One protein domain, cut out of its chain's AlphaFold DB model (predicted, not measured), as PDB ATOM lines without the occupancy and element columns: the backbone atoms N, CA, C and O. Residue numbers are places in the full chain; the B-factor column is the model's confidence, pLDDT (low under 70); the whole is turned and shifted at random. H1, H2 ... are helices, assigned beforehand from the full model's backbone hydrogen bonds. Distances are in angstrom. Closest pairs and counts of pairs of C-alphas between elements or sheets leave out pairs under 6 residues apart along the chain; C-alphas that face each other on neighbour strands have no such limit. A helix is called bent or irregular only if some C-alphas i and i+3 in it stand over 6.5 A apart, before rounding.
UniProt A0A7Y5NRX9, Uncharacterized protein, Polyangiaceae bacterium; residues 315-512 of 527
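This is residues 315 to 512 of the 527 residues of an uncharacterized protein of Polyangiaceae bacterium (UniProt A0A7Y5NRX9). Two long helices, H9 and H10, meet at their ends in a steep V; the free end of H9 joins a cluster of eight shorter helices, H1 to H8. The long unnamed stretch 325 to 373 loops out over one face of the V that H9 and H10 make, and within the cluster H3 lies among H1, H6 and H8. The printed part has 198 residues, with ten named helices in chain order H1 to H10 and no named strand; the class is all helix, with 111 residues in the helices. The whole is compact, with a radius of gyration of the C-alphas of 17.1 A, and the C-alphas span 54 by 40 by 28 A.

Begin with H9, residues 466 to 488, the longest helix. It touches H10, residues 490 to 511, only at the corner by their link, with residues 485 to 487 of H9 and 492 to 496 of H10 alone; the closest C-alphas, those of Lys 486 and Gly 492, are 4.0 A apart. Their lines stand at a steep tilt of 68 degrees, only just short of perpendicular, opposite ways. At the other end of H9, its residues 468 to 475 alone touch H8, residues 449 to 458, and the two form a helical hairpin at a steep tilt of 43 degrees, opposite ways; look at Tyr 453 and Ala 468, whose C-alphas are closest at 4.7 A. From H8, go on to H3, residues 391 to 398: they touch, closest at C-alphas 457 and 392, 5.1 A apart, at a steep tilt of 43 degrees. H3 touches H6, residues 426 to 438, with C-alphas 393 and 434 closest at 6.0 A, and H1, residues 315 to 324, with C-alphas 394 and 323 closest at 6.8 A. H1 also touches H2, residues 374 to 385, at a steep tilt of 68 degrees, only just short of perpendicular; H2 does so with residues 376 to 380 alone, and C-alphas 322 and 376 are closest at 4.7 A. H1 touches H5, residues 415 to 419, with C-alphas 324 and 415 closest at 5.8 A, and only just touches H4, residues 409 to 412, with 3 pairs of C-alphas within 8 A, C-alphas 324 and 412 closest at 5.2 A. H7, residues 441 to 444, touches H8, with C-alphas 441 and 455 closest at 6.7 A. Helix packing is mostly crossed: of 6 touching pairs with a tilt, 1 is shallow. H10 is apart from H1 and H8, for instance. Each O i to N i+4 pair is within hydrogen-bond range in H2, H3, H5, H8 and H10; the counts are 4 of 6 in H1, 7 of 9 in H6 and 16 of 19 in H9, while H4 and H7 are too short for such a pair.

Find C-alpha 466 at (-13.260, -20.588, -17.695); from there H9 runs 33.1 A to C-alpha 488 at (9.574, -0.614, -4.451). H10 then runs 31.4 A, ending at C-alpha 511 at (-2.305, 12.352, -32.397). H6 is 19.3 A long and irregular, but only just: C-alphas 427 and 430 are 7.0 A apart. H2 is 15.8 A long, H1 15.3 A, H8 14.1 A and H3 10.6 A; H4, H5 and H7 are short.

The two C-alphas farthest apart, those of Thr 362 and Thr 424, are 54.6 A apart. The printed part has no cut. The link from H1 to H2, 49 residues, is long; residues 330 to 331 in it pair with residues 370 to 371, antiparallel. The mean pLDDT of the printed part is 89.9, and you will find values under 70 at residues 333 to 336 and 359 to 364.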
ATOM      1  N   GLY A 315     -18.319   4.332 -41.357       90.00
ATOM      2  CA  GLY A 315     -19.195   3.188 -41.127       90.00
ATOM      3  C   GLY A 315     -18.618   2.172 -40.139       90.00
ATOM      4  O   GLY A 315     -17.830   2.493 -39.246       90.00
ATOM      5  N   LEU A 316     -18.982   0.903 -40.326       92.38
ATOM      6  CA  LEU A 316     -18.525  -0.164 -39.443       92.38
ATOM      7  C   LEU A 316     -16.997  -0.402 -39.435       92.38
ATOM      8  O   LEU A 316     -16.455  -0.600 -38.344       92.38
ATOM      9  N   PRO A 317     -16.267  -0.362 -40.569       92.69
ATOM     10  CA  PRO A 317     -14.805  -0.466 -40.547       92.69
ATOM     11  C   PRO A 317     -14.147   0.618 -39.682       92.69
ATOM     12  O   PRO A 317     -13.175   0.332 -38.979       92.69
ATOM     13  N   GLY A 318     -14.696   1.839 -39.697       91.69
ATOM     14  CA  GLY A 318     -14.270   2.939 -38.832       91.69
ATOM     15  C   GLY A 318     -14.500   2.646 -37.352       91.69
ATOM     16  O   GLY A 318     -13.567   2.754 -36.565       91.69
ATOM     17  N   LEU A 319     -15.702   2.187 -36.983       93.69
ATOM     18  CA  LEU A 319     -16.021   1.807 -35.597       93.69
ATOM     19  C   LEU A 319     -15.119   0.688 -35.065       93.69
ATOM     20  O   LEU A 319     -14.696   0.715 -33.912       93.69
ATOM     21  N   LEU A 320     -14.803  -0.302 -35.906       95.94
ATOM     22  CA  LEU A 320     -13.921  -1.403 -35.520       95.94
ATOM     23  C   LEU A 320     -12.508  -0.925 -35.193       95.94
ATOM     24  O   LEU A 320     -11.804  -1.614 -34.457       95.94
ATOM     25  N   LYS A 321     -12.095   0.259 -35.660       94.31
ATOM     26  CA  LYS A 321     -10.805   0.833 -35.283       94.31
ATOM     27  C   LYS A 321     -10.676   0.972 -33.766       94.31
ATOM     28  O   LYS A 321      -9.634   0.585 -33.266       94.31
ATOM     29  N   SER A 322     -11.730   1.351 -33.036       92.94
ATOM     30  CA  SER A 322     -11.743   1.443 -31.561       92.94
ATOM     31  C   SER A 322     -11.552   0.106 -30.824       92.94
ATOM     32  O   SER A 322     -11.270   0.074 -29.624       92.94
ATOM     33  N   VAL A 323     -11.706  -1.022 -31.528       94.50
ATOM     34  CA  VAL A 323     -11.442  -2.368 -30.990       94.50
ATOM     35  C   VAL A 323      -9.969  -2.755 -31.172       94.50
ATOM     36  O   VAL A 323      -9.406  -3.464 -30.343       94.50
ATOM     37  N   PHE A 324      -9.328  -2.282 -32.245       94.88
ATOM     38  CA  PHE A 324      -7.939  -2.617 -32.591       94.88
ATOM     39  C   PHE A 324      -6.924  -1.540 -32.198       94.88
ATOM     40  O   PHE A 324      -5.751  -1.848 -32.016       94.88
ATOM     41  N   CYS A 325      -7.358  -0.297 -32.070       91.50
ATOM     42  CA  CYS A 325      -6.536   0.889 -31.907       91.50
ATOM     43  C   CYS A 325      -7.234   1.921 -31.041       91.50
ATOM     44  O   CYS A 325      -8.450   1.928 -30.874       91.50
ATOM     45  N   GLU A 326      -6.422   2.858 -30.607       87.56
ATOM     46  CA  GLU A 326      -6.793   4.117 -30.019       87.56
ATOM     47  C   GLU A 326      -7.194   5.044 -31.166       87.56
ATOM     48  O   GLU A 326      -6.443   5.273 -32.124       87.56
ATOM     49  N   THR A 327      -8.432   5.518 -31.121       84.88
ATOM     50  CA  THR A 327      -8.928   6.542 -32.051       84.88
ATOM     51  C   THR A 327      -8.943   7.916 -31.410       84.88
ATOM     52  O   THR A 327      -8.988   8.928 -32.115       84.88
ATOM     53  N   GLU A 328      -8.819   7.927 -30.090       80.75
ATOM     54  CA  GLU A 328      -8.811   9.095 -29.250       80.75
ATOM     55  C   GLU A 328      -7.755   8.931 -28.160       80.75
ATOM     56  O   GLU A 328      -7.378   7.830 -27.754       80.75
ATOM     57  N   LEU A 329      -7.246  10.062 -27.714       79.88
ATOM     58  CA  LEU A 329      -6.313  10.144 -26.618       79.88
ATOM     59  C   LEU A 329      -7.087  10.255 -25.309       79.88
ATOM     60  O   LEU A 329      -8.066  10.984 -25.264       79.88
ATOM     61  N   GLN A 330      -6.620   9.623 -24.236       80.81
ATOM     62  CA  GLN A 330      -7.060   9.910 -22.871       80.81
ATOM     63  C   GLN A 330      -5.907   9.714 -21.893       80.81
ATOM     64  O   GLN A 330      -4.938   9.020 -22.193       80.81
ATOM     65  N   TYR A 331      -6.015  10.328 -20.718       80.31
ATOM     66  CA  TYR A 331      -5.038  10.231 -19.641       80.31
ATOM     67  C   TYR A 331      -5.674   9.679 -18.374       80.31
ATOM     68  O   TYR A 331      -6.873   9.842 -18.147       80.31
ATOM     69  N   ALA A 332      -4.878   9.013 -17.544       77.81
ATOM     70  CA  ALA A 332      -5.332   8.592 -16.228       77.81
ATOM     71  C   ALA A 332      -5.517   9.808 -15.304       77.81
ATOM     72  O   ALA A 332      -4.612  10.629 -15.163       77.81
ATOM     73  N   SER A 333      -6.661   9.894 -14.620       64.12
ATOM     74  CA  SER A 333      -7.019  11.018 -13.740       64.12
ATOM     75  C   SER A 333      -6.476  10.916 -12.297       64.12
ATOM     76  O   SER A 333      -6.809  11.737 -11.439       64.12
ATOM     77  N   ALA A 334      -5.621   9.939 -11.977       56.72
ATOM     78  CA  ALA A 334      -5.303   9.588 -10.590       56.72
ATOM     79  C   ALA A 334      -3.975  10.165 -10.066       56.72
ATOM     80  O   ALA A 334      -2.894   9.681 -10.382       56.72
ATOM     81  N   PHE A 335      -4.069  11.109  -9.126       58.38
ATOM     82  CA  PHE A 335      -2.976  11.475  -8.219       58.38
ATOM     83  C   PHE A 335      -3.146  10.689  -6.908       58.38
ATOM     84  O   PHE A 335      -3.823  11.149  -5.991       58.38
ATOM     85  N   GLY A 336      -2.612   9.463  -6.846       59.25
ATOM     86  CA  GLY A 336      -2.638   8.630  -5.627       59.25
ATOM     87  C   GLY A 336      -2.455   7.123  -5.852       59.25
ATOM     88  O   GLY A 336      -2.036   6.404  -4.943       59.25
ATOM     89  N   THR A 337      -2.702   6.638  -7.066       75.88
ATOM     90  CA  THR A 337      -2.475   5.242  -7.464       75.88
ATOM     91  C   THR A 337      -1.838   5.183  -8.836       75.88
ATOM     92  O   THR A 337      -2.143   6.010  -9.690       75.88
ATOM     93  N   VAL A 338      -1.008   4.172  -9.064       85.25
ATOM     94  CA  VAL A 338      -0.475   3.891 -10.397       85.25
ATOM     95  C   VAL A 338      -1.575   3.204 -11.220       85.25
ATOM     96  O   VAL A 338      -2.159   2.236 -10.728       85.25
ATOM     97  N   PRO A 339      -1.901   3.661 -12.440       87.50
ATOM     98  CA  PRO A 339      -2.951   3.028 -13.237       87.50
ATOM     99  C   PRO A 339      -2.592   1.575 -13.584       87.50
ATOM    100  O   PRO A 339      -1.434   1.267 -13.885       87.50
ATOM    101  N   VAL A 340      -3.574   0.668 -13.545       89.50
ATOM    102  CA  VAL A 340      -3.361  -0.767 -13.847       89.50
ATOM    103  C   VAL A 340      -2.887  -0.949 -15.287       89.50
ATOM    104  O   VAL A 340      -2.053  -1.815 -15.562       89.50
ATOM    105  N   GLU A 341      -3.343  -0.065 -16.169       90.06
ATOM    106  CA  GLU A 341      -3.010   0.027 -17.582       90.06
ATOM    107  C   GLU A 341      -1.500   0.121 -17.806       90.06
ATOM    108  O   GLU A 341      -1.029  -0.283 -18.866       90.06
ATOM    109  N   LEU A 342      -0.705   0.621 -16.846       89.62
ATOM    110  CA  LEU A 342       0.765   0.641 -16.945       89.62
ATOM    111  C   LEU A 342       1.369  -0.772 -17.051       89.62
ATOM    112  O   LEU A 342       2.461  -0.962 -17.599       89.62
ATOM    113  N   PHE A 343       0.662  -1.762 -16.514       90.75
ATOM    114  CA  PHE A 343       1.135  -3.132 -16.373       90.75
ATOM    115  C   PHE A 343       0.399  -4.105 -17.285       90.75
ATOM    116  O   PHE A 343       1.018  -5.048 -17.776       90.75
ATOM    117  N   VAL A 344      -0.910  -3.915 -17.457       91.12
ATOM    118  CA  VAL A 344      -1.762  -4.842 -18.201       91.12
ATOM    119  C   VAL A 344      -3.064  -4.180 -18.646       91.12
ATOM    120  O   VAL A 344      -3.569  -3.294 -17.959       91.12
ATOM    121  N   ASP A 345      -3.633  -4.640 -19.759       89.94
ATOM    122  CA  ASP A 345      -4.973  -4.253 -20.210       89.94
ATOM    123  C   ASP A 345      -6.076  -4.717 -19.239       89.94
ATOM    124  O   ASP A 345      -6.271  -5.930 -19.072       89.94
ATOM    125  N   PRO A 346      -6.856  -3.801 -18.632       89.00
ATOM    126  CA  PRO A 346      -7.935  -4.162 -17.713       89.00
ATOM    127  C   PRO A 346      -9.041  -5.017 -18.348       89.00
ATOM    128  O   PRO A 346      -9.660  -5.833 -17.658       89.00
ATOM    129  N   GLY A 347      -9.293  -4.860 -19.651       87.69
ATOM    130  CA  GLY A 347     -10.278  -5.641 -20.398       87.69
ATOM    131  C   GLY A 347      -9.857  -7.102 -20.580       87.69
ATOM    132  O   GLY A 347     -10.662  -8.012 -20.362       87.69
ATOM    133  N   ALA A 348      -8.586  -7.346 -20.900       88.31
ATOM    134  CA  ALA A 348      -7.999  -8.672 -21.063       88.31
ATOM    135  C   ALA A 348      -7.990  -9.450 -19.740       88.31
ATOM    136  O   ALA A 348      -8.304 -10.646 -19.715       88.31
ATOM    137  N   VAL A 349      -7.695  -8.766 -18.629       91.94
ATOM    138  CA  VAL A 349      -7.647  -9.375 -17.289       91.94
ATOM    139  C   VAL A 349      -8.923  -9.212 -16.468       91.94
ATOM    140  O   VAL A 349      -8.934  -9.488 -15.259       91.94
ATOM    141  N   ALA A 350     -10.022  -8.805 -17.107       86.88
ATOM    142  CA  ALA A 350     -11.306  -8.633 -16.448       86.88
ATOM    143  C   ALA A 350     -11.645  -9.866 -15.589       86.88
ATOM    144  O   ALA A 350     -11.543 -11.013 -16.032       86.88
ATOM    145  N   GLY A 351     -12.040  -9.633 -14.332       84.88
ATOM    146  CA  GLY A 351     -12.361 -10.655 -13.324       84.88
ATOM    147  C   GLY A 351     -11.177 -11.367 -12.656       84.88
ATOM    148  O   GLY A 351     -11.408 -12.332 -11.934       84.88
ATOM    149  N   GLY A 352      -9.938 -10.904 -12.851       86.31
ATOM    150  CA  GLY A 352      -8.771 -11.354 -12.080       86.31
ATOM    151  C   GLY A 352      -8.445 -10.522 -10.831       86.31
ATOM    152  O   GLY A 352      -7.385 -10.707 -10.247       86.31
ATOM    153  N   ASN A 353      -9.340  -9.616 -10.412       88.44
ATOM    154  CA  ASN A 353      -9.200  -8.763  -9.220       88.44
ATOM    155  C   ASN A 353      -7.909  -7.916  -9.166       88.44
ATOM    156  O   ASN A 353      -7.399  -7.636  -8.084       88.44
ATOM    157  N   PHE A 354      -7.394  -7.475 -10.314       90.88
ATOM    158  CA  PHE A 354      -6.255  -6.555 -10.389       90.88
ATOM    159  C   PHE A 354      -6.642  -5.205  -9.774       90.88
ATOM    160  O   PHE A 354      -7.683  -4.649 -10.121       90.88
ATOM    161  N   GLN A 355      -5.844  -4.709  -8.828       89.12
ATOM    162  CA  GLN A 355      -6.084  -3.444  -8.127       89.12
ATOM    163  C   GLN A 355      -4.930  -2.480  -8.393       89.12
ATOM    164  O   GLN A 355      -3.789  -2.935  -8.272       89.12
ATOM    165  N   PRO A 356      -5.193  -1.191  -8.681       87.81
ATOM    166  CA  PRO A 356      -4.152  -0.177  -8.826       87.81
ATOM    167  C   PRO A 356      -3.173  -0.208  -7.638       87.81
ATOM    168  O   PRO A 356      -3.627  -0.201  -6.488       87.81
ATOM    169  N   PRO A 357      -1.845  -0.254  -7.857       85.50
ATOM    170  CA  PRO A 357      -0.888  -0.143  -6.767       85.50
ATOM    171  C   PRO A 357      -0.949   1.256  -6.151       85.50
ATOM    172  O   PRO A 357      -1.189   2.250  -6.841       85.50
ATOM    173  N   THR A 358      -0.660   1.354  -4.856       78.56
ATOM    174  CA  THR A 358      -0.479   2.650  -4.193       78.56
ATOM    175  C   THR A 358       0.703   3.392  -4.807       78.56
ATOM    176  O   THR A 358       1.789   2.819  -4.926       78.56
ATOM    177  N   SER A 359       0.506   4.664  -5.158       69.44
ATOM    178  CA  SER A 359       1.617   5.560  -5.483       69.44
ATOM    179  C   SER A 359       2.256   6.064  -4.181       69.44
ATOM    180  O   SER A 359       1.572   6.206  -3.162       69.44
ATOM    181  N   TYR A 360       3.572   6.281  -4.169       65.31
ATOM    182  CA  TYR A 360       4.256   6.800  -2.985       65.31
ATOM    183  C   TYR A 360       4.044   8.306  -2.896       65.31
ATOM    184  O   TYR A 360       4.333   9.023  -3.841       65.31
ATOM    185  N   ALA A 361       3.592   8.804  -1.744       52.53
ATOM    186  CA  ALA A 361       3.180  10.202  -1.573       52.53
ATOM    187  C   ALA A 361       4.261  11.262  -1.893       52.53
ATOM    188  O   ALA A 361       3.926  12.433  -2.031       52.53
ATOM    189  N   THR A 362       5.538  10.878  -1.989       56.78
ATOM    190  CA  THR A 362       6.650  11.777  -2.342       56.78
ATOM    191  C   THR A 362       7.016  11.762  -3.828       56.78
ATOM    192  O   THR A 362       7.854  12.557  -4.228       56.78
ATOM    193  N   ASP A 363       6.455  10.846  -4.621       61.91
ATOM    194  CA  ASP A 363       6.754  10.659  -6.046       61.91
ATOM    195  C   ASP A 363       5.420  10.542  -6.789       61.91
ATOM    196  O   ASP A 363       4.788   9.481  -6.813       61.91
ATOM    197  N   VAL A 364       4.933  11.672  -7.306       62.59
ATOM    198  CA  VAL A 364       3.700  11.716  -8.091       62.59
ATOM    199  C   VAL A 364       3.997  11.028  -9.418       62.59
ATOM    200  O   VAL A 364       4.476  11.651 -10.349       62.59
ATOM    201  N   PHE A 365       3.771   9.721  -9.483       71.62
ATOM    202  CA  PHE A 365       4.090   8.913 -10.655       71.62
ATOM    203  C   PHE A 365       2.988   7.877 -10.944       71.62
ATOM    204  O   PHE A 365       2.508   7.241  -9.990       71.62
ATOM    205  N   PRO A 366       2.640   7.632 -12.230       73.19
ATOM    206  CA  PRO A 366       2.988   8.419 -13.426       73.19
ATOM    207  C   PRO A 366       2.087   9.649 -13.605       73.19
ATOM    208  O   PRO A 366       0.902   9.611 -13.271       73.19
ATOM    209  N   ILE A 367       2.629  10.728 -14.171       73.00
ATOM    210  CA  ILE A 367       1.887  11.974 -14.428       73.00
ATOM    211  C   ILE A 367       1.384  11.977 -15.861       73.00
ATOM    212  O   ILE A 367       2.174  11.790 -16.783       73.00
ATOM    213  N   LEU A 368       0.087  12.242 -16.064       75.12
ATOM    214  CA  LEU A 368      -0.514  12.306 -17.402       75.12
ATOM    215  C   LEU A 368      -0.107  11.085 -18.244       75.12
ATOM    216  O   LEU A 368       0.381  11.204 -19.369       75.12
ATOM    217  N   MET A 369      -0.264   9.887 -17.675       83.62
ATOM    218  CA  MET A 369      -0.020   8.648 -18.406       83.62
ATOM    219  C   MET A 369      -1.167   8.414 -19.391       83.62
ATOM    220  O   MET A 369      -2.319   8.357 -18.943       83.62
ATOM    221  N   PRO A 370      -0.889   8.240 -20.696       85.62
ATOM    222  CA  PRO A 370      -1.928   7.872 -21.637       85.62
ATOM    223  C   PRO A 370      -2.582   6.536 -21.271       85.62
ATOM    224  O   PRO A 370      -1.899   5.556 -20.950       85.62
ATOM    225  N   VAL A 371      -3.906   6.508 -21.355       86.94
ATOM    226  CA  VAL A 371      -4.761   5.332 -21.172       86.94
ATOM    227  C   VAL A 371      -5.724   5.218 -22.345       86.94
ATOM    228  O   VAL A 371      -5.835   6.126 -23.171       86.94
ATOM    229  N   ARG A 372      -6.422   4.087 -22.426       86.75
ATOM    230  CA  ARG A 372      -7.487   3.906 -23.406       86.75
ATOM    231  C   ARG A 372      -8.594   4.943 -23.172       86.75
ATOM    232  O   ARG A 372      -8.954   5.218 -22.030       86.75
ATOM    233  N   ALA A 373      -9.113   5.525 -24.250       85.12
ATOM    234  CA  ALA A 373     -10.181   6.511 -24.162       85.12
ATOM    235  C   ALA A 373     -11.545   5.868 -23.858       85.12
ATOM    236  O   ALA A 373     -11.886   4.838 -24.447       85.12
ATOM    237  N   ASP A 374     -12.368   6.509 -23.015       84.88
ATOM    238  CA  ASP A 374     -13.750   6.088 -22.730       84.88
ATOM    239  C   ASP A 374     -14.549   6.038 -24.037       84.88
ATOM    240  O   ASP A 374     -15.322   5.108 -24.237       84.88
ATOM    241  N   MET A 375     -14.287   6.940 -24.993       85.62
ATOM    242  CA  MET A 375     -14.861   6.868 -26.342       85.62
ATOM    243  C   MET A 375     -14.632   5.494 -26.996       85.62
ATOM    244  O   MET A 375     -15.586   4.839 -27.421       85.62
ATOM    245  N   ASP A 376     -13.386   5.012 -27.024       89.50
ATOM    246  CA  ASP A 376     -13.036   3.724 -27.627       89.50
ATOM    247  C   ASP A 376     -13.622   2.538 -26.844       89.50
ATOM    248  O   ASP A 376     -14.068   1.550 -27.438       89.50
ATOM    249  N   GLU A 377     -13.647   2.618 -25.512       90.75
ATOM    250  CA  GLU A 377     -14.268   1.608 -24.642       90.75
ATOM    251  C   GLU A 377     -15.783   1.512 -24.845       90.75
ATOM    252  O   GLU A 377     -16.356   0.414 -24.884       90.75
ATOM    253  N   ARG A 378     -16.453   2.656 -25.005       92.00
ATOM    254  CA  ARG A 378     -17.898   2.746 -25.236       92.00
ATOM    255  C   ARG A 378     -18.266   2.261 -26.623       92.00
ATOM    256  O   ARG A 378     -19.254   1.537 -26.740       92.00
ATOM    257  N   ILE A 379     -17.481   2.588 -27.651       93.94
ATOM    258  CA  ILE A 379     -17.687   2.059 -29.005       93.94
ATOM    259  C   ILE A 379     -17.558   0.532 -28.993       93.94
ATOM    260  O   ILE A 379     -18.467  -0.156 -29.460       93.94
ATOM    261  N   GLU A 380     -16.501  -0.023 -28.390       94.94
ATOM    262  CA  GLU A 380     -16.343  -1.479 -28.251       94.94
ATOM    263  C   GLU A 380     -17.521  -2.106 -27.489       94.94
ATOM    264  O   GLU A 380     -18.128  -3.077 -27.949       94.94
ATOM    265  N   THR A 381     -17.912  -1.513 -26.359       94.38
ATOM    266  CA  THR A 381     -19.057  -1.970 -25.558       94.38
ATOM    267  C   THR A 381     -20.360  -1.942 -26.358       94.38
ATOM    268  O   THR A 381     -21.162  -2.877 -26.280       94.38
ATOM    269  N   ALA A 382     -20.593  -0.890 -27.140       94.44
ATOM    270  CA  ALA A 382     -21.773  -0.749 -27.980       94.44
ATOM    271  C   ALA A 382     -21.787  -1.785 -29.114       94.44
ATOM    272  O   ALA A 382     -22.825  -2.409 -29.343       94.44
ATOM    273  N   LEU A 383     -20.646  -2.037 -29.765       96.25
ATOM    274  CA  LEU A 383     -20.494  -3.102 -30.765       96.25
ATOM    275  C   LEU A 383     -20.801  -4.484 -30.167       96.25
ATOM    276  O   LEU A 383     -21.470  -5.295 -30.814       96.25
ATOM    277  N   ILE A 384     -20.394  -4.728 -28.914       95.94
ATOM    278  CA  ILE A 384     -20.722  -5.955 -28.174       95.94
ATOM    279  C   ILE A 384     -22.219  -6.054 -27.874       95.94
ATOM    280  O   ILE A 384     -22.847  -7.072 -28.180       95.94
ATOM    281  N   LYS A 385     -22.826  -4.997 -27.322       94.19
ATOM    282  CA  LYS A 385     -24.270  -4.949 -27.021       94.19
ATOM    283  C   LYS A 385     -25.121  -5.169 -28.275       94.19
ATOM    284  O   LYS A 385     -26.132  -5.868 -28.216       94.19
ATOM    285  N   LYS A 386     -24.688  -4.616 -29.411       93.44
ATOM    286  CA  LYS A 386     -25.339  -4.759 -30.722       93.44
ATOM    287  C   LYS A 386     -24.989  -6.065 -31.447       93.44
ATOM    288  O   LYS A 386     -25.499  -6.295 -32.537       93.44
ATOM    289  N   LYS A 387     -24.180  -6.943 -30.837       95.56
ATOM    290  CA  LYS A 387     -23.763  -8.251 -31.380       95.56
ATOM    291  C   LYS A 387     -23.009  -8.165 -32.711       95.56
ATOM    292  O   LYS A 387     -23.022  -9.118 -33.484       95.56
ATOM    293  N   VAL A 388     -22.350  -7.039 -32.964       96.94
ATOM    294  CA  VAL A 388     -21.486  -6.859 -34.137       96.94
ATOM    295  C   VAL A 388     -20.135  -7.530 -33.912       96.94
ATOM    296  O   VAL A 388     -19.577  -8.146 -34.815       96.94
ATOM    297  N   VAL A 389     -19.640  -7.453 -32.675       97.38
ATOM    298  CA  VAL A 389     -18.459  -8.168 -32.181       97.38
ATOM    299  C   VAL A 389     -18.874  -8.903 -30.913       97.38
ATOM    300  O   VAL A 389     -19.596  -8.362 -30.086       97.38
ATOM    301  N   SER A 390     -18.460 -10.148 -30.725       96.69
ATOM    302  CA  SER A 390     -18.698 -10.853 -29.465       96.69
ATOM    303  C   SER A 390     -17.686 -10.427 -28.404       96.69
ATOM    304  O   SER A 390     -16.535 -10.111 -28.712       96.69
ATOM    305  N   GLN A 391     -18.064 -10.521 -27.127       95.56
ATOM    306  CA  GLN A 391     -17.121 -10.299 -26.026       95.56
ATOM    307  C   GLN A 391     -15.890 -11.217 -26.130       95.56
ATOM    308  O   GLN A 391     -14.782 -10.795 -25.814       95.56
ATOM    309  N   LYS A 392     -16.063 -12.456 -26.618       96.25
ATOM    310  CA  LYS A 392     -14.946 -13.387 -26.825       96.25
ATOM    311  C   LYS A 392     -13.943 -12.859 -27.856       96.25
ATOM    312  O   LYS A 392     -12.744 -12.882 -27.596       96.25
ATOM    313  N   THR A 393     -14.433 -12.365 -28.994       97.38
ATOM    314  CA  THR A 393     -13.593 -11.798 -30.059       97.38
ATOM    315  C   THR A 393     -12.898 -10.517 -29.595       97.38
ATOM    316  O   THR A 393     -11.700 -10.380 -29.815       97.38
ATOM    317  N   ALA A 394     -13.601  -9.624 -28.889       96.69
ATOM    318  CA  ALA A 394     -13.001  -8.409 -28.333       96.69
ATOM    319  C   ALA A 394     -11.858  -8.728 -27.350       96.69
ATOM    320  O   ALA A 394     -10.759  -8.202 -27.495       96.69
ATOM    321  N   ILE A 395     -12.064  -9.670 -26.417       96.12
ATOM    322  CA  ILE A 395     -11.002 -10.112 -25.494       96.12
ATOM    323  C   ILE A 395      -9.837 -10.743 -26.268       96.12
ATOM    324  O   ILE A 395      -8.685 -10.458 -25.963       96.12
ATOM    325  N   ALA A 396     -10.101 -11.572 -27.284       97.12
ATOM    326  CA  ALA A 396      -9.034 -12.153 -28.098       97.12
ATOM    327  C   ALA A 396      -8.179 -11.069 -28.781       97.12
ATOM    328  O   ALA A 396      -6.954 -11.182 -28.783       97.12
ATOM    329  N   ILE A 397      -8.796 -10.001 -29.295       96.81
ATOM    330  CA  ILE A 397      -8.084  -8.852 -29.876       96.81
ATOM    331  C   ILE A 397      -7.207  -8.155 -28.823       96.81
ATOM    332  O   ILE A 397      -6.040  -7.884 -29.101       96.81
ATOM    333  N   ARG A 398      -7.714  -7.939 -27.601       94.56
ATOM    334  CA  ARG A 398      -6.937  -7.358 -26.486       94.56
ATOM    335  C   ARG A 398      -5.743  -8.229 -26.081       94.56
ATOM    336  O   ARG A 398      -4.655  -7.724 -25.838       94.56
ATOM    337  N   LEU A 399      -5.902  -9.555 -26.103       96.00
ATOM    338  CA  LEU A 399      -4.830 -10.503 -25.771       96.00
ATOM    339  C   LEU A 399      -3.655 -10.506 -26.764       96.00
ATOM    340  O   LEU A 399      -2.645 -11.150 -26.474       96.00
ATOM    341  N   VAL A 400      -3.773  -9.862 -27.934       95.56
ATOM    342  CA  VAL A 400      -2.675  -9.793 -28.918       95.56
ATOM    343  C   VAL A 400      -1.447  -9.117 -28.301       95.56
ATOM    344  O   VAL A 400      -0.322  -9.553 -28.542       95.56
ATOM    345  N   ASP A 401      -1.661  -8.102 -27.463       92.44
ATOM    346  CA  ASP A 401      -0.599  -7.347 -26.792       92.44
ATOM    347  C   ASP A 401      -1.083  -6.791 -25.444       92.44
ATOM    348  O   ASP A 401      -1.037  -5.595 -25.176       92.44
ATOM    349  N   ASP A 402      -1.564  -7.680 -24.577       90.69
ATOM    350  CA  ASP A 402      -2.132  -7.344 -23.265       90.69
ATOM    351  C   ASP A 402      -1.172  -6.587 -22.329       90.69
ATOM    352  O   ASP A 402      -1.621  -5.879 -21.430       90.69
ATOM    353  N   ALA A 403       0.141  -6.714 -22.533       87.00
ATOM    354  CA  ALA A 403       1.159  -5.994 -21.765       87.00
ATOM    355  C   ALA A 403       1.394  -4.551 -22.259       87.00
ATOM    356  O   ALA A 403       1.814  -3.697 -21.473       87.00
ATOM    357  N   ASN A 404       1.131  -4.264 -23.539       86.25
ATOM    358  CA  ASN A 404       1.309  -2.942 -24.149       86.25
ATOM    359  C   ASN A 404       0.055  -2.511 -24.914       86.25
ATOM    360  O   ASN A 404       0.153  -1.996 -26.024       86.25
ATOM    361  N   ASP A 405      -1.120  -2.733 -24.323       83.75
ATOM    362  CA  ASP A 405      -2.392  -2.538 -25.017       83.75
ATOM    363  C   ASP A 405      -2.558  -1.097 -25.511       83.75
ATOM    364  O   ASP A 405      -2.821  -0.884 -26.692       83.75
ATOM    365  N   VAL A 406      -2.306  -0.110 -24.656       87.69
ATOM    366  CA  VAL A 406      -2.409   1.301 -25.043       87.69
ATOM    367  C   VAL A 406      -1.327   1.644 -26.076       87.69
ATOM    368  O   VAL A 406      -0.133   1.615 -25.770       87.69
ATOM    369  N   PHE A 407      -1.762   1.988 -27.287       87.25
ATOM    370  CA  PHE A 407      -0.953   2.235 -28.488       87.25
ATOM    371  C   PHE A 407      -0.191   1.014 -29.011       87.25
ATOM    372  O   PHE A 407       0.882   1.155 -29.610       87.25
ATOM    373  N   SER A 408      -0.742  -0.192 -28.832       90.81
ATOM    374  CA  SER A 408      -0.156  -1.406 -29.403       90.81
ATOM    375  C   SER A 408      -0.082  -1.322 -30.930       90.81
ATOM    376  O   SER A 408      -1.070  -1.519 -31.644       90.81
ATOM    377  N   SER A 409       1.124  -1.110 -31.461       90.31
ATOM    378  CA  SER A 409       1.364  -1.154 -32.910       90.31
ATOM    379  C   SER A 409       1.025  -2.524 -33.510       90.31
ATOM    380  O   SER A 409       0.522  -2.599 -34.631       90.31
ATOM    381  N   VAL A 410       1.245  -3.606 -32.754       92.81
ATOM    382  CA  VAL A 410       0.952  -4.977 -33.188       92.81
ATOM    383  C   VAL A 410      -0.546  -5.152 -33.395       92.81
ATOM    384  O   VAL A 410      -0.958  -5.575 -34.474       92.81
ATOM    385  N   ARG A 411      -1.363  -4.776 -32.403       93.94
ATOM    386  CA  ARG A 411      -2.825  -4.855 -32.497       93.94
ATOM    387  C   ARG A 411      -3.360  -3.907 -33.568       93.94
ATOM    388  O   ARG A 411      -4.188  -4.314 -34.383       93.94
ATOM    389  N   CYS A 412      -2.828  -2.689 -33.635       94.31
ATOM    390  CA  CYS A 412      -3.261  -1.694 -34.605       94.31
ATOM    391  C   CYS A 412      -3.051  -2.107 -36.059       94.31
ATOM    392  O   CYS A 412      -3.931  -1.912 -36.899       94.31
ATOM    393  N   ASN A 413      -1.915  -2.738 -36.357       95.44
ATOM    394  CA  ASN A 413      -1.599  -3.218 -37.700       95.44
ATOM    395  C   ASN A 413      -2.531  -4.347 -38.174       95.44
ATOM    396  O   ASN A 413      -2.550  -4.661 -39.364       95.44
ATOM    397  N   LEU A 414      -3.329  -4.941 -37.277       96.69
ATOM    398  CA  LEU A 414      -4.346  -5.923 -37.649       96.69
ATOM    399  C   LEU A 414      -5.621  -5.282 -38.195       96.69
ATOM    400  O   LEU A 414      -6.321  -5.963 -38.936       96.69
ATOM    401  N   HIS A 415      -5.919  -4.013 -37.886       96.62
ATOM    402  CA  HIS A 415      -7.181  -3.372 -38.282       96.62
ATOM    403  C   HIS A 415      -7.419  -3.444 -39.792       96.62
ATOM    404  O   HIS A 415      -8.443  -3.969 -40.219       96.62
ATOM    405  N   GLY A 416      -6.467  -2.985 -40.610       96.44
ATOM    406  CA  GLY A 416      -6.611  -2.985 -42.071       96.44
ATOM    407  C   GLY A 416      -6.893  -4.384 -42.640       96.44
ATOM    408  O   GLY A 416      -7.935  -4.584 -43.258       96.44
ATOM    409  N   PRO A 417      -6.023  -5.382 -42.392       97.25
ATOM    410  CA  PRO A 417      -6.252  -6.753 -42.845       97.25
ATOM    411  C   PRO A 417      -7.502  -7.425 -42.255       97.25
ATOM    412  O   PRO A 417      -8.125  -8.222 -42.946       97.25
ATOM    413  N   ALA A 418      -7.867  -7.139 -41.000       97.00
ATOM    414  CA  ALA A 418      -9.041  -7.724 -40.342       97.00
ATOM    415  C   ALA A 418     -10.362  -7.103 -40.807       97.00
ATOM    416  O   ALA A 418     -11.419  -7.696 -40.616       97.00
ATOM    417  N   THR A 419     -10.312  -5.895 -41.369       96.44
ATOM    418  CA  THR A 419     -11.487  -5.185 -41.889       96.44
ATOM    419  C   THR A 419     -11.594  -5.243 -43.415       96.44
ATOM    420  O   THR A 419     -12.560  -4.732 -43.990       96.44
ATOM    421  N   ALA A 420     -10.634  -5.895 -44.077       95.31
ATOM    422  CA  ALA A 420     -10.691  -6.174 -45.501       95.31
ATOM    423  C   ALA A 420     -11.876  -7.100 -45.812       95.31
ATOM    424  O   ALA A 420     -12.064  -8.124 -45.159       95.31
ATOM    425  N   ASP A 421     -12.672  -6.732 -46.817       93.56
ATOM    426  CA  ASP A 421     -13.828  -7.514 -47.276       93.56
ATOM    427  C   ASP A 421     -14.854  -7.829 -46.171       93.56
ATOM    428  O   ASP A 421     -15.481  -8.895 -46.155       93.56
ATOM    429  N   LEU A 422     -15.037  -6.889 -45.235       95.56
ATOM    430  CA  LEU A 422     -16.039  -7.009 -44.179       95.56
ATOM    431  C   LEU A 422     -17.435  -7.299 -44.754       95.56
ATOM    432  O   LEU A 422     -17.866  -6.639 -45.707       95.56
ATOM    433  N   PRO A 423     -18.195  -8.231 -44.147       95.50
ATOM    434  CA  PRO A 423     -19.585  -8.447 -44.515       95.50
ATOM    435  C   PRO A 423     -20.411  -7.168 -44.347       95.50
ATOM    436  O   PRO A 423     -20.310  -6.484 -43.331       95.50
ATOM    437  N   THR A 424     -21.298  -6.891 -45.305       91.06
ATOM    438  CA  THR A 424     -22.278  -5.796 -45.193       91.06
ATOM    439  C   THR A 424     -23.325  -6.055 -44.109       91.06
ATOM    440  O   THR A 424     -23.883  -5.129 -43.534       91.06
ATOM    441  N   ASP A 425     -23.590  -7.329 -43.818       93.38
ATOM    442  CA  ASP A 425     -24.454  -7.766 -42.729       93.38
ATOM    443  C   ASP A 425     -23.673  -7.761 -41.410       93.38
ATOM    444  O   ASP A 425     -22.829  -8.633 -41.170       93.38
ATOM    445  N   ALA A 426     -23.995  -6.800 -40.541       93.25
ATOM    446  CA  ALA A 426     -23.341  -6.607 -39.250       93.25
ATOM    447  C   ALA A 426     -23.355  -7.866 -38.360       93.25
ATOM    448  O   ALA A 426     -22.448  -8.057 -37.552       93.25
ATOM    449  N   THR A 427     -24.327  -8.770 -38.533       94.69
ATOM    450  CA  THR A 427     -24.414 -10.016 -37.749       94.69
ATOM    451  C   THR A 427     -23.339 -11.045 -38.116       94.69
ATOM    452  O   THR A 427     -23.093 -11.982 -37.356       94.69
ATOM    453  N   LYS A 428     -22.674 -10.881 -39.267       96.88
ATOM    454  CA  LYS A 428     -21.611 -11.776 -39.760       96.88
ATOM    455  C   LYS A 428     -20.205 -11.265 -39.462       96.88
ATOM    456  O   LYS A 428     -19.233 -11.986 -39.690       96.88
ATOM    457  N   VAL A 429     -20.089 -10.041 -38.960       97.56
ATOM    458  CA  VAL A 429     -18.808  -9.355 -38.746       97.56
ATOM    459  C   VAL A 429     -17.981 -10.053 -37.675       97.56
ATOM    460  O   VAL A 429     -16.814 -10.348 -37.904       97.56
ATOM    461  N   ASP A 430     -18.592 -10.423 -36.552       98.00
ATOM    462  CA  ASP A 430     -17.919 -11.180 -35.495       98.00
ATOM    463  C   ASP A 430     -17.322 -12.501 -36.004       98.00
ATOM    464  O   ASP A 430     -16.175 -12.818 -35.695       98.00
ATOM    465  N   ALA A 431     -18.069 -13.255 -36.819       97.38
ATOM    466  CA  ALA A 431     -17.593 -14.515 -37.390       97.38
ATOM    467  C   ALA A 431     -16.412 -14.299 -38.350       97.38
ATOM    468  O   ALA A 431     -15.449 -15.065 -38.318       97.38
ATOM    469  N   HIS A 432     -16.461 -13.236 -39.158       97.81
ATOM    470  CA  HIS A 432     -15.361 -12.833 -40.034       97.81
ATOM    471  C   HIS A 432     -14.095 -12.492 -39.229       97.81
ATOM    472  O   HIS A 432     -13.035 -13.069 -39.473       97.81
ATOM    473  N   LEU A 433     -14.212 -11.624 -38.217       98.00
ATOM    474  CA  LEU A 433     -13.087 -11.233 -37.357       98.00
ATOM    475  C   LEU A 433     -12.517 -12.429 -36.584       98.00
ATOM    476  O   LEU A 433     -11.301 -12.594 -36.484       98.00
ATOM    477  N   ARG A 434     -13.388 -13.303 -36.067       97.25
ATOM    478  CA  ARG A 434     -12.980 -14.521 -35.361       97.25
ATOM    479  C   ARG A 434     -12.196 -15.459 -36.271       97.25
ATOM    480  O   ARG A 434     -11.164 -15.964 -35.840       97.25
ATOM    481  N   ALA A 435     -12.653 -15.681 -37.505       97.50
ATOM    482  CA  ALA A 435     -11.931 -16.493 -38.482       97.50
ATOM    483  C   ALA A 435     -10.550 -15.890 -38.786       97.50
ATOM    484  O   ALA A 435      -9.541 -16.582 -38.667       97.50
ATOM    485  N   PHE A 436     -10.492 -14.577 -39.045       97.88
ATOM    486  CA  PHE A 436      -9.240 -13.862 -39.292       97.88
ATOM    487  C   PHE A 436      -8.205 -14.054 -38.169       97.88
ATOM    488  O   PHE A 436      -7.027 -14.287 -38.456       97.88
ATOM    489  N   LEU A 437      -8.636 -13.940 -36.905       97.88
ATOM    490  CA  LEU A 437      -7.775 -14.109 -35.730       97.88
ATOM    491  C   LEU A 437      -7.389 -15.574 -35.516       97.88
ATOM    492  O   LEU A 437      -6.236 -15.862 -35.200       97.88
ATOM    493  N   ARG A 438      -8.334 -16.505 -35.708       97.19
ATOM    494  CA  ARG A 438      -8.112 -17.949 -35.554       97.19
ATOM    495  C   ARG A 438      -7.020 -18.435 -36.505       97.19
ATOM    496  O   ARG A 438      -6.108 -19.126 -36.061       97.19
ATOM    497  N   ASP A 439      -7.053 -17.994 -37.760       96.81
ATOM    498  CA  ASP A 439      -6.058 -18.346 -38.783       96.81
ATOM    499  C   ASP A 439      -4.641 -17.859 -38.446       96.81
ATOM    500  O   ASP A 439      -3.657 -18.351 -38.996       96.81
ATOM    501  N   LYS A 440      -4.520 -16.879 -37.543       96.94
ATOM    502  CA  LYS A 440      -3.248 -16.265 -37.146       96.94
ATOM    503  C   LYS A 440      -2.893 -16.533 -35.689       96.94
ATOM    504  O   LYS A 440      -1.909 -15.979 -35.210       96.94
ATOM    505  N   VAL A 441      -3.644 -17.380 -34.980       96.25
ATOM    506  CA  VAL A 441      -3.488 -17.561 -33.528       96.25
ATOM    507  C   VAL A 441      -2.055 -17.961 -33.147       96.25
ATOM    508  O   VAL A 441      -1.487 -17.435 -32.196       96.25
ATOM    509  N   ASP A 442      -1.403 -18.814 -33.932       94.94
ATOM    510  CA  ASP A 442      -0.034 -19.243 -33.626       94.94
ATOM    511  C   ASP A 442       1.022 -18.178 -33.951       94.94
ATOM    512  O   ASP A 442       2.103 -18.191 -33.367       94.94
ATOM    513  N   ALA A 443       0.709 -17.243 -34.851       95.56
ATOM    514  CA  ALA A 443       1.585 -16.130 -35.204       95.56
ATOM    515  C   ALA A 443       1.406 -14.920 -34.271       95.56
ATOM    516  O   ALA A 443       2.370 -14.206 -34.008       95.56
ATOM    517  N   LEU A 444       0.183 -14.679 -33.787       94.94
ATOM    518  CA  LEU A 444      -0.153 -13.518 -32.958       94.94
ATOM    519  C   LEU A 444       0.149 -13.739 -31.477       94.94
ATOM    520  O   LEU A 444       0.553 -12.801 -30.796       94.94
ATOM    521  N   TYR A 445      -0.033 -14.959 -30.966       94.88
ATOM    522  CA  TYR A 445       0.113 -15.237 -29.540       94.88
ATOM    523  C   TYR A 445       1.307 -16.156 -29.284       94.88
ATOM    524  O   TYR A 445       1.363 -17.285 -29.768       94.88
ATOM    525  N   GLN A 446       2.236 -15.693 -28.447       91.44
ATOM    526  CA  GLN A 446       3.310 -16.541 -27.919       91.44
ATOM    527  C   GLN A 446       2.746 -17.783 -27.215       91.44
ATOM    528  O   GLN A 446       1.709 -17.707 -26.547       91.44
ATOM    529  N   GLU A 447       3.447 -18.914 -27.339       93.94
ATOM    530  CA  GLU A 447       3.032 -20.178 -26.729       93.94
ATOM    531  C   GLU A 447       2.811 -20.046 -25.213       93.94
ATOM    532  O   GLU A 447       3.611 -19.433 -24.507       93.94
ATOM    533  N   GLY A 448       1.733 -20.653 -24.708       96.50
ATOM    534  CA  GLY A 448       1.392 -20.678 -23.285       96.50
ATOM    535  C   GLY A 448      -0.060 -20.289 -23.009       96.50
ATOM    536  O   GLY A 448      -0.885 -20.204 -23.920       96.50
ATOM    537  N   ALA A 449      -0.362 -20.002 -21.738       97.31
ATOM    538  CA  ALA A 449      -1.730 -19.804 -21.252       97.31
ATOM    539  C   ALA A 449      -2.500 -18.683 -21.975       97.31
ATOM    540  O   ALA A 449      -3.711 -18.788 -22.157       97.31
ATOM    541  N   ARG A 450      -1.805 -17.629 -22.429       96.50
ATOM    542  CA  ARG A 450      -2.401 -16.543 -23.224       96.50
ATOM    543  C   ARG A 450      -2.902 -17.041 -24.582       96.50
ATOM    544  O   ARG A 450      -4.050 -16.776 -24.931       96.50
ATOM    545  N   ARG A 451      -2.081 -17.801 -25.319       97.62
ATOM    546  CA  ARG A 451      -2.479 -18.414 -26.598       97.62
ATOM    547  C   ARG A 451      -3.595 -19.430 -26.404       97.62
ATOM    548  O   ARG A 451      -4.535 -19.439 -27.190       97.62
ATOM    549  N   ASP A 452      -3.519 -20.255 -25.363       97.94
ATOM    550  CA  ASP A 452      -4.549 -21.262 -25.086       97.94
ATOM    551  C   ASP A 452      -5.897 -20.606 -24.768       97.94
ATOM    552  O   ASP A 452      -6.940 -21.048 -25.254       97.94
ATOM    553  N   TYR A 453      -5.878 -19.499 -24.018       98.00
ATOM    554  CA  TYR A 453      -7.075 -18.712 -23.759       98.00
ATOM    555  C   TYR A 453      -7.610 -18.032 -25.021       98.00
ATOM    556  O   TYR A 453      -8.796 -18.170 -25.313       98.00
ATOM    557  N   ALA A 454      -6.756 -17.384 -25.820       97.75
ATOM    558  CA  ALA A 454      -7.158 -16.805 -27.101       97.75
ATOM    559  C   ALA A 454      -7.764 -17.861 -28.043       97.75
ATOM    560  O   ALA A 454      -8.829 -17.644 -28.616       97.75
ATOM    561  N   ARG A 455      -7.155 -19.048 -28.139       98.00
ATOM    562  CA  ARG A 455      -7.672 -20.164 -28.941       98.00
ATOM    563  C   ARG A 455      -9.041 -20.632 -28.442       98.00
ATOM    564  O   ARG A 455      -9.941 -20.805 -29.254       98.00
ATOM    565  N   ALA A 456      -9.227 -20.759 -27.127       97.81
ATOM    566  CA  ALA A 456     -10.515 -21.110 -26.527       97.81
ATOM    567  C   ALA A 456     -11.601 -20.039 -26.755       97.81
ATOM    568  O   ALA A 456     -12.773 -20.371 -26.927       97.81
ATOM    569  N   LEU A 457     -11.238 -18.751 -26.765       97.44
ATOM    570  CA  LEU A 457     -12.161 -17.653 -27.082       97.44
ATOM    571  C   LEU A 457     -12.583 -17.665 -28.555       97.44
ATOM    572  O   LEU A 457     -13.733 -17.357 -28.871       97.44
ATOM    573  N   LEU A 458     -11.651 -18.013 -29.442       97.56
ATOM    574  CA  LEU A 458     -11.849 -18.018 -30.885       97.56
ATOM    575  C   LEU A 458     -12.459 -19.322 -31.409       97.56
ATOM    576  O   LEU A 458     -12.759 -19.369 -32.597       97.56
ATOM    577  N   ASP A 459     -12.648 -20.355 -30.587       95.75
ATOM    578  CA  ASP A 459     -13.235 -21.644 -30.975       95.75
ATOM    579  C   ASP A 459     -14.719 -21.731 -30.575       95.75
ATOM    580  O   ASP A 459     -15.084 -21.678 -29.398       95.75
ATOM    581  N   ASP A 460     -15.589 -21.888 -31.573       90.75
ATOM    582  CA  ASP A 460     -17.041 -21.963 -31.382       90.75
ATOM    583  C   ASP A 460     -17.486 -23.260 -30.694       90.75
ATOM    584  O   ASP A 460     -18.554 -23.299 -30.083       90.75
ATOM    585  N   SER A 461     -16.667 -24.315 -30.766       93.69
ATOM    586  CA  SER A 461     -16.930 -25.580 -30.078       93.69
ATOM    587  C   SER A 461     -16.676 -25.491 -28.569       93.69
ATOM    588  O   SER A 461     -17.207 -26.297 -27.801       93.69
ATOM    589  N   VAL A 462     -15.920 -24.483 -28.119       93.56
ATOM    590  CA  VAL A 462     -15.604 -24.273 -26.705       93.56
ATOM    591  C   VAL A 462     -16.699 -23.439 -26.038       93.56
ATOM    592  O   VAL A 462     -16.756 -22.204 -26.113       93.56
ATOM    593  N   THR A 463     -17.584 -24.131 -25.323       90.69
ATOM    594  CA  THR A 463     -18.687 -23.505 -24.581       90.69
ATOM    595  C   THR A 463     -18.250 -22.930 -23.236       90.69
ATOM    596  O   THR A 463     -18.791 -21.909 -22.814       90.69
ATOM    597  N   ASP A 464     -17.265 -23.545 -22.573       94.44
ATOM    598  CA  ASP A 464     -16.717 -23.071 -21.300       94.44
ATOM    599  C   ASP A 464     -15.242 -22.684 -21.434       94.44
ATOM    600  O   ASP A 464     -14.351 -23.529 -21.481       94.44
ATOM    601  N   VAL A 465     -14.988 -21.376 -21.473       95.88
ATOM    602  CA  VAL A 465     -13.635 -20.808 -21.544       95.88
ATOM    603  C   VAL A 465     -13.010 -20.592 -20.162       95.88
ATOM    604  O   VAL A 465     -11.858 -20.169 -20.079       95.88
ATOM    605  N   LYS A 466     -13.741 -20.853 -19.062       95.62
ATOM    606  CA  LYS A 466     -13.260 -20.588 -17.695       95.62
ATOM    607  C   LYS A 466     -11.936 -21.281 -17.374       95.62
ATOM    608  O   LYS A 466     -11.089 -20.594 -16.812       95.62
ATOM    609  N   PRO A 467     -11.693 -22.559 -17.735       97.12
ATOM    610  CA  PRO A 467     -10.418 -23.202 -17.417       97.12
ATOM    611  C   PRO A 467      -9.222 -22.479 -18.050       97.12
ATOM    612  O   PRO A 467      -8.250 -22.170 -17.362       97.12
ATOM    613  N   ALA A 468      -9.325 -22.136 -19.339       97.50
ATOM    614  CA  ALA A 468      -8.272 -21.416 -20.051       97.50
ATOM    615  C   ALA A 468      -8.100 -19.985 -19.513       97.50
ATOM    616  O   ALA A 468      -6.976 -19.533 -19.303       97.50
ATOM    617  N   ARG A 469      -9.210 -19.307 -19.183       97.25
ATOM    618  CA  ARG A 469      -9.188 -17.996 -18.522       97.25
ATOM    619  C   ARG A 469      -8.479 -18.052 -17.173       97.25
ATOM    620  O   ARG A 469      -7.639 -17.207 -16.908       97.25
ATOM    621  N   THR A 470      -8.794 -19.022 -16.315       97.31
ATOM    622  CA  THR A 470      -8.156 -19.171 -14.999       97.31
ATOM    623  C   THR A 470      -6.655 -19.412 -15.132       97.31
ATOM    624  O   THR A 470      -5.883 -18.802 -14.394       97.31
ATOM    625  N   ALA A 471      -6.232 -20.240 -16.093       97.69
ATOM    626  CA  ALA A 471      -4.814 -20.454 -16.373       97.69
ATOM    627  C   ALA A 471      -4.120 -19.157 -16.825       97.69
ATOM    628  O   ALA A 471      -3.067 -18.806 -16.291       97.69
ATOM    629  N   TYR A 472      -4.732 -18.415 -17.754       97.69
ATOM    630  CA  TYR A 472      -4.223 -17.120 -18.203       97.69
ATOM    631  C   TYR A 472      -4.135 -16.105 -17.057       97.69
ATOM    632  O   TYR A 472      -3.069 -15.536 -16.836       97.69
ATOM    633  N   LEU A 473      -5.211 -15.930 -16.282       97.12
ATOM    634  CA  LEU A 473      -5.244 -15.004 -15.149       97.12
ATOM    635  C   LEU A 473      -4.187 -15.360 -14.100       97.12
ATOM    636  O   LEU A 473      -3.552 -14.459 -13.571       97.12
ATOM    637  N   GLY A 474      -3.928 -16.647 -13.846       96.56
ATOM    638  CA  GLY A 474      -2.847 -17.070 -12.952       96.56
ATOM    639  C   GLY A 474      -1.466 -16.582 -13.410       96.56
ATOM    640  O   GLY A 474      -0.691 -16.068 -12.603       96.56
ATOM    641  N   VAL A 475      -1.177 -16.681 -14.712       95.88
ATOM    642  CA  VAL A 475       0.073 -16.168 -15.301       95.88
ATOM    643  C   VAL A 475       0.107 -14.635 -15.276       95.88
ATOM    644  O   VAL A 475       1.100 -14.057 -14.837       95.88
ATOM    645  N   ALA A 476      -0.978 -13.976 -15.690       95.50
ATOM    646  CA  ALA A 476      -1.078 -12.519 -15.724       95.50
ATOM    647  C   ALA A 476      -0.947 -11.899 -14.322       95.50
ATOM    648  O   ALA A 476      -0.215 -10.927 -14.150       95.50
ATOM    649  N   SER A 477      -1.570 -12.490 -13.296       95.31
ATOM    650  CA  SER A 477      -1.448 -12.035 -11.906       95.31
ATOM    651  C   SER A 477      -0.017 -12.159 -11.380       95.31
ATOM    652  O   SER A 477       0.450 -11.262 -10.682       95.31
ATOM    653  N   ALA A 478       0.705 -13.228 -11.735       94.75
ATOM    654  CA  ALA A 478       2.107 -13.387 -11.352       94.75
ATOM    655  C   ALA A 478       3.015 -12.346 -12.031       94.75
ATOM    656  O   ALA A 478       3.907 -11.790 -11.388       94.75
ATOM    657  N   ILE A 479       2.774 -12.053 -13.316       93.75
ATOM    658  CA  ILE A 479       3.474 -10.991 -14.050       93.75
ATOM    659  C   ILE A 479       3.181  -9.635 -13.410       93.75
ATOM    660  O   ILE A 479       4.114  -8.928 -13.046       93.75
ATOM    661  N   TYR A 480       1.907  -9.308 -13.204       94.25
ATOM    662  CA  TYR A 480       1.479  -8.059 -12.587       94.25
ATOM    663  C   TYR A 480       2.102  -7.843 -11.209       94.25
ATOM    664  O   TYR A 480       2.664  -6.784 -10.957       94.25
ATOM    665  N   ALA A 481       2.066  -8.849 -10.330       93.12
ATOM    666  CA  ALA A 481       2.654  -8.744  -8.998       93.12
ATOM    667  C   ALA A 481       4.162  -8.450  -9.060       93.12
ATOM    668  O   ALA A 481       4.658  -7.618  -8.301       93.12
ATOM    669  N   ARG A 482       4.887  -9.091  -9.987       93.75
ATOM    670  CA  ARG A 482       6.315  -8.834 -10.215       93.75
ATOM    671  C   ARG A 482       6.562  -7.425 -10.761       93.75
ATOM    672  O   ARG A 482       7.478  -6.754 -10.302       93.75
ATOM    673  N   GLU A 483       5.764  -6.970 -11.721       93.12
ATOM    674  CA  GLU A 483       5.920  -5.627 -12.290       93.12
ATOM    675  C   GLU A 483       5.545  -4.534 -11.278       93.12
ATOM    676  O   GLU A 483       6.259  -3.545 -11.159       93.12
ATOM    677  N   ALA A 484       4.500  -4.729 -10.472       90.81
ATOM    678  CA  ALA A 484       4.120  -3.802  -9.409       90.81
ATOM    679  C   ALA A 484       5.194  -3.704  -8.308       90.81
ATOM    680  O   ALA A 484       5.388  -2.636  -7.726       90.81
ATOM    681  N   GLN A 485       5.956  -4.777  -8.048       91.06
ATOM    682  CA  GLN A 485       7.108  -4.733  -7.136       91.06
ATOM    683  C   GLN A 485       8.223  -3.792  -7.616       91.06
ATOM    684  O   GLN A 485       8.993  -3.313  -6.784       91.06
ATOM    685  N   LYS A 486       8.294  -3.452  -8.911       91.62
ATOM    686  CA  LYS A 486       9.261  -2.462  -9.421       91.62
ATOM    687  C   LYS A 486       9.061  -1.080  -8.799       91.62
ATOM    688  O   LYS A 486      10.027  -0.339  -8.658       91.62
ATOM    689  N   LEU A 487       7.853  -0.762  -8.323       88.75
ATOM    690  CA  LEU A 487       7.589   0.477  -7.584       88.75
ATOM    691  C   LEU A 487       8.406   0.580  -6.282       88.75
ATOM    692  O   LEU A 487       8.662   1.686  -5.803       88.75
ATOM    693  N   GLN A 488       8.848  -0.552  -5.722       87.56
ATOM    694  CA  GLN A 488       9.574  -0.614  -4.451       87.56
ATOM    695  C   GLN A 488      11.057  -0.217  -4.572       87.56
ATOM    696  O   GLN A 488      11.684   0.085  -3.557       87.56
ATOM    697  N   SER A 489      11.640  -0.198  -5.777       88.44
ATOM    698  CA  SER A 489      13.061   0.109  -5.997       88.44
ATOM    699  C   SER A 489      13.254   1.308  -6.928       88.44
ATOM    700  O   SER A 489      12.396   1.625  -7.745       88.44
ATOM    701  N   SER A 490      14.389   2.003  -6.808       86.94
ATOM    702  CA  SER A 490      14.723   3.129  -7.693       86.94
ATOM    703  C   SER A 490      14.889   2.689  -9.149       86.94
ATOM    704  O   SER A 490      14.346   3.327 -10.043       86.94
ATOM    705  N   GLU A 491      15.594   1.581  -9.380       90.56
ATOM    706  CA  GLU A 491      15.794   0.994 -10.711       90.56
ATOM    707  C   GLU A 491      14.466   0.564 -11.346       90.56
ATOM    708  O   GLU A 491      14.190   0.888 -12.498       90.56
ATOM    709  N   GLY A 492      13.599  -0.095 -10.572       90.88
ATOM    710  CA  GLY A 492      12.286  -0.509 -11.051       90.88
ATOM    711  C   GLY A 492      11.386   0.680 -11.393       90.88
ATOM    712  O   GLY A 492      10.720   0.664 -12.427       90.88
ATOM    713  N   ARG A 493      11.399   1.745 -10.582       87.62
ATOM    714  CA  ARG A 493      10.682   2.988 -10.903       87.62
ATOM    715  C   ARG A 493      11.223   3.661 -12.161       87.62
ATOM    716  O   ARG A 493      10.421   4.102 -12.974       87.62
ATOM    717  N   ALA A 494      12.541   3.692 -12.360       87.94
ATOM    718  CA  ALA A 494      13.136   4.231 -13.585       87.94
ATOM    719  C   ALA A 494      12.662   3.465 -14.835       87.94
ATOM    720  O   ALA A 494      12.335   4.077 -15.851       87.94
ATOM    721  N   GLU A 495      12.534   2.138 -14.747       91.50
ATOM    722  CA  GLU A 495      11.978   1.325 -15.835       91.50
ATOM    723  C   GLU A 495      10.501   1.661 -16.117       91.50
ATOM    724  O   GLU A 495      10.094   1.810 -17.271       91.50
ATOM    725  N   LEU A 496       9.688   1.815 -15.068       90.06
ATOM    726  CA  LEU A 496       8.275   2.178 -15.209       90.06
ATOM    727  C   LEU A 496       8.095   3.598 -15.768       90.06
ATOM    728  O   LEU A 496       7.212   3.807 -16.603       90.06
ATOM    729  N   LYS A 497       8.951   4.550 -15.377       87.62
ATOM    730  CA  LYS A 497       9.006   5.897 -15.965       87.62
ATOM    731  C   LYS A 497       9.308   5.846 -17.456       87.62
ATOM    732  O   LYS A 497       8.556   6.415 -18.244       87.62
ATOM    733  N   ALA A 498      10.325   5.085 -17.863       89.06
ATOM    734  CA  ALA A 498      10.654   4.902 -19.276       89.06
ATOM    735  C   ALA A 498       9.480   4.301 -20.077       89.06
ATOM    736  O   ALA A 498       9.235   4.691 -21.221       89.06
ATOM    737  N   ARG A 499       8.703   3.392 -19.471       90.00
ATOM    738  CA  ARG A 499       7.486   2.838 -20.084       90.00
ATOM    739  C   ARG A 499       6.382   3.887 -20.245       90.00
ATOM    740  O   ARG A 499       5.792   3.966 -21.322       90.00
ATOM    741  N   SER A 500       6.119   4.692 -19.212       88.31
ATOM    742  CA  SER A 500       5.175   5.821 -19.292       88.31
ATOM    743  C   SER A 500       5.586   6.795 -20.404       88.31
ATOM    744  O   SER A 500       4.778   7.132 -21.270       88.31
ATOM    745  N   GLN A 501       6.875   7.141 -20.464       87.31
ATOM    746  CA  GLN A 501       7.430   8.027 -21.485       87.31
ATOM    747  C   GLN A 501       7.275   7.461 -22.902       87.31
ATOM    748  O   GLN A 501       6.821   8.159 -23.805       87.31
ATOM    749  N   THR A 502       7.557   6.172 -23.092       88.69
ATOM    750  CA  THR A 502       7.370   5.499 -24.388       88.69
ATOM    751  C   THR A 502       5.916   5.605 -24.867       88.69
ATOM    752  O   THR A 502       5.662   5.806 -26.056       88.69
ATOM    753  N   ARG A 503       4.938   5.528 -23.952       88.12
ATOM    754  CA  ARG A 503       3.517   5.718 -24.291       88.12
ATOM    755  C   ARG A 503       3.185   7.163 -24.635       88.12
ATOM    756  O   ARG A 503       2.438   7.382 -25.584       88.12
ATOM    757  N   LYS A 504       3.748   8.140 -23.919       85.31
ATOM    758  CA  LYS A 504       3.622   9.567 -24.268       85.31
ATOM    759  C   LYS A 504       4.168   9.840 -25.671       85.31
ATOM    760  O   LYS A 504       3.514  10.505 -26.466       85.31
ATOM    761  N   GLU A 505       5.317   9.269 -26.022       85.06
ATOM    762  CA  GLU A 505       5.887   9.375 -27.371       85.06
ATOM    763  C   GLU A 505       5.016   8.707 -28.443       85.06
ATOM    764  O   GLU A 505       4.862   9.249 -29.539       85.06
ATOM    765  N   ALA A 506       4.431   7.542 -28.146       86.25
ATOM    766  CA  ALA A 506       3.493   6.875 -29.047       86.25
ATOM    767  C   ALA A 506       2.217   7.710 -29.260       86.25
ATOM    768  O   ALA A 506       1.786   7.875 -30.402       86.25
ATOM    769  N   ALA A 507       1.675   8.300 -28.189       83.88
ATOM    770  CA  ALA A 507       0.549   9.228 -28.252       83.88
ATOM    771  C   ALA A 507       0.865  10.434 -29.145       83.88
ATOM    772  O   ALA A 507       0.097  10.730 -30.059       83.88
ATOM    773  N   ARG A 508       2.028  11.078 -28.944       80.38
ATOM    774  CA  ARG A 508       2.495  12.190 -29.789       80.38
ATOM    775  C   ARG A 508       2.561  11.762 -31.258       80.38
ATOM    776  O   ARG A 508       1.953  12.396 -32.104       80.38
ATOM    777  N   LYS A 509       3.184  10.623 -31.577       82.19
ATOM    778  CA  LYS A 509       3.247  10.119 -32.966       82.19
ATOM    779  C   LYS A 509       1.875   9.872 -33.604       82.19
ATOM    780  O   LYS A 509       1.758   9.970 -34.822       82.19
ATOM    781  N   MET A 510       0.871   9.483 -32.819       78.81
ATOM    782  CA  MET A 510      -0.455   9.126 -33.333       78.81
ATOM    783  C   MET A 510      -1.399  10.330 -33.467       78.81
ATOM    784  O   MET A 510      -2.207  10.379 -34.404       78.81
ATOM    785  N   PHE A 511      -1.316  11.283 -32.538       77.25
ATOM    786  CA  PHE A 511      -2.305  12.352 -32.397       77.25
ATOM    787  C   PHE A 511      -1.763  13.760 -32.602       77.25
ATOM    788  O   PHE A 511      -2.568  14.640 -32.899       77.25
ATOM    789  N   ASP A 512      -0.452  13.974 -32.505       72.00
ATOM    790  CA  ASP A 512       0.143  15.286 -32.747       72.00
ATOM    791  C   ASP A 512       0.061  15.638 -34.233       72.00
ATOM    792  O   ASP A 512       0.473  14.866 -35.107       72.00
TER     793      ASP A 512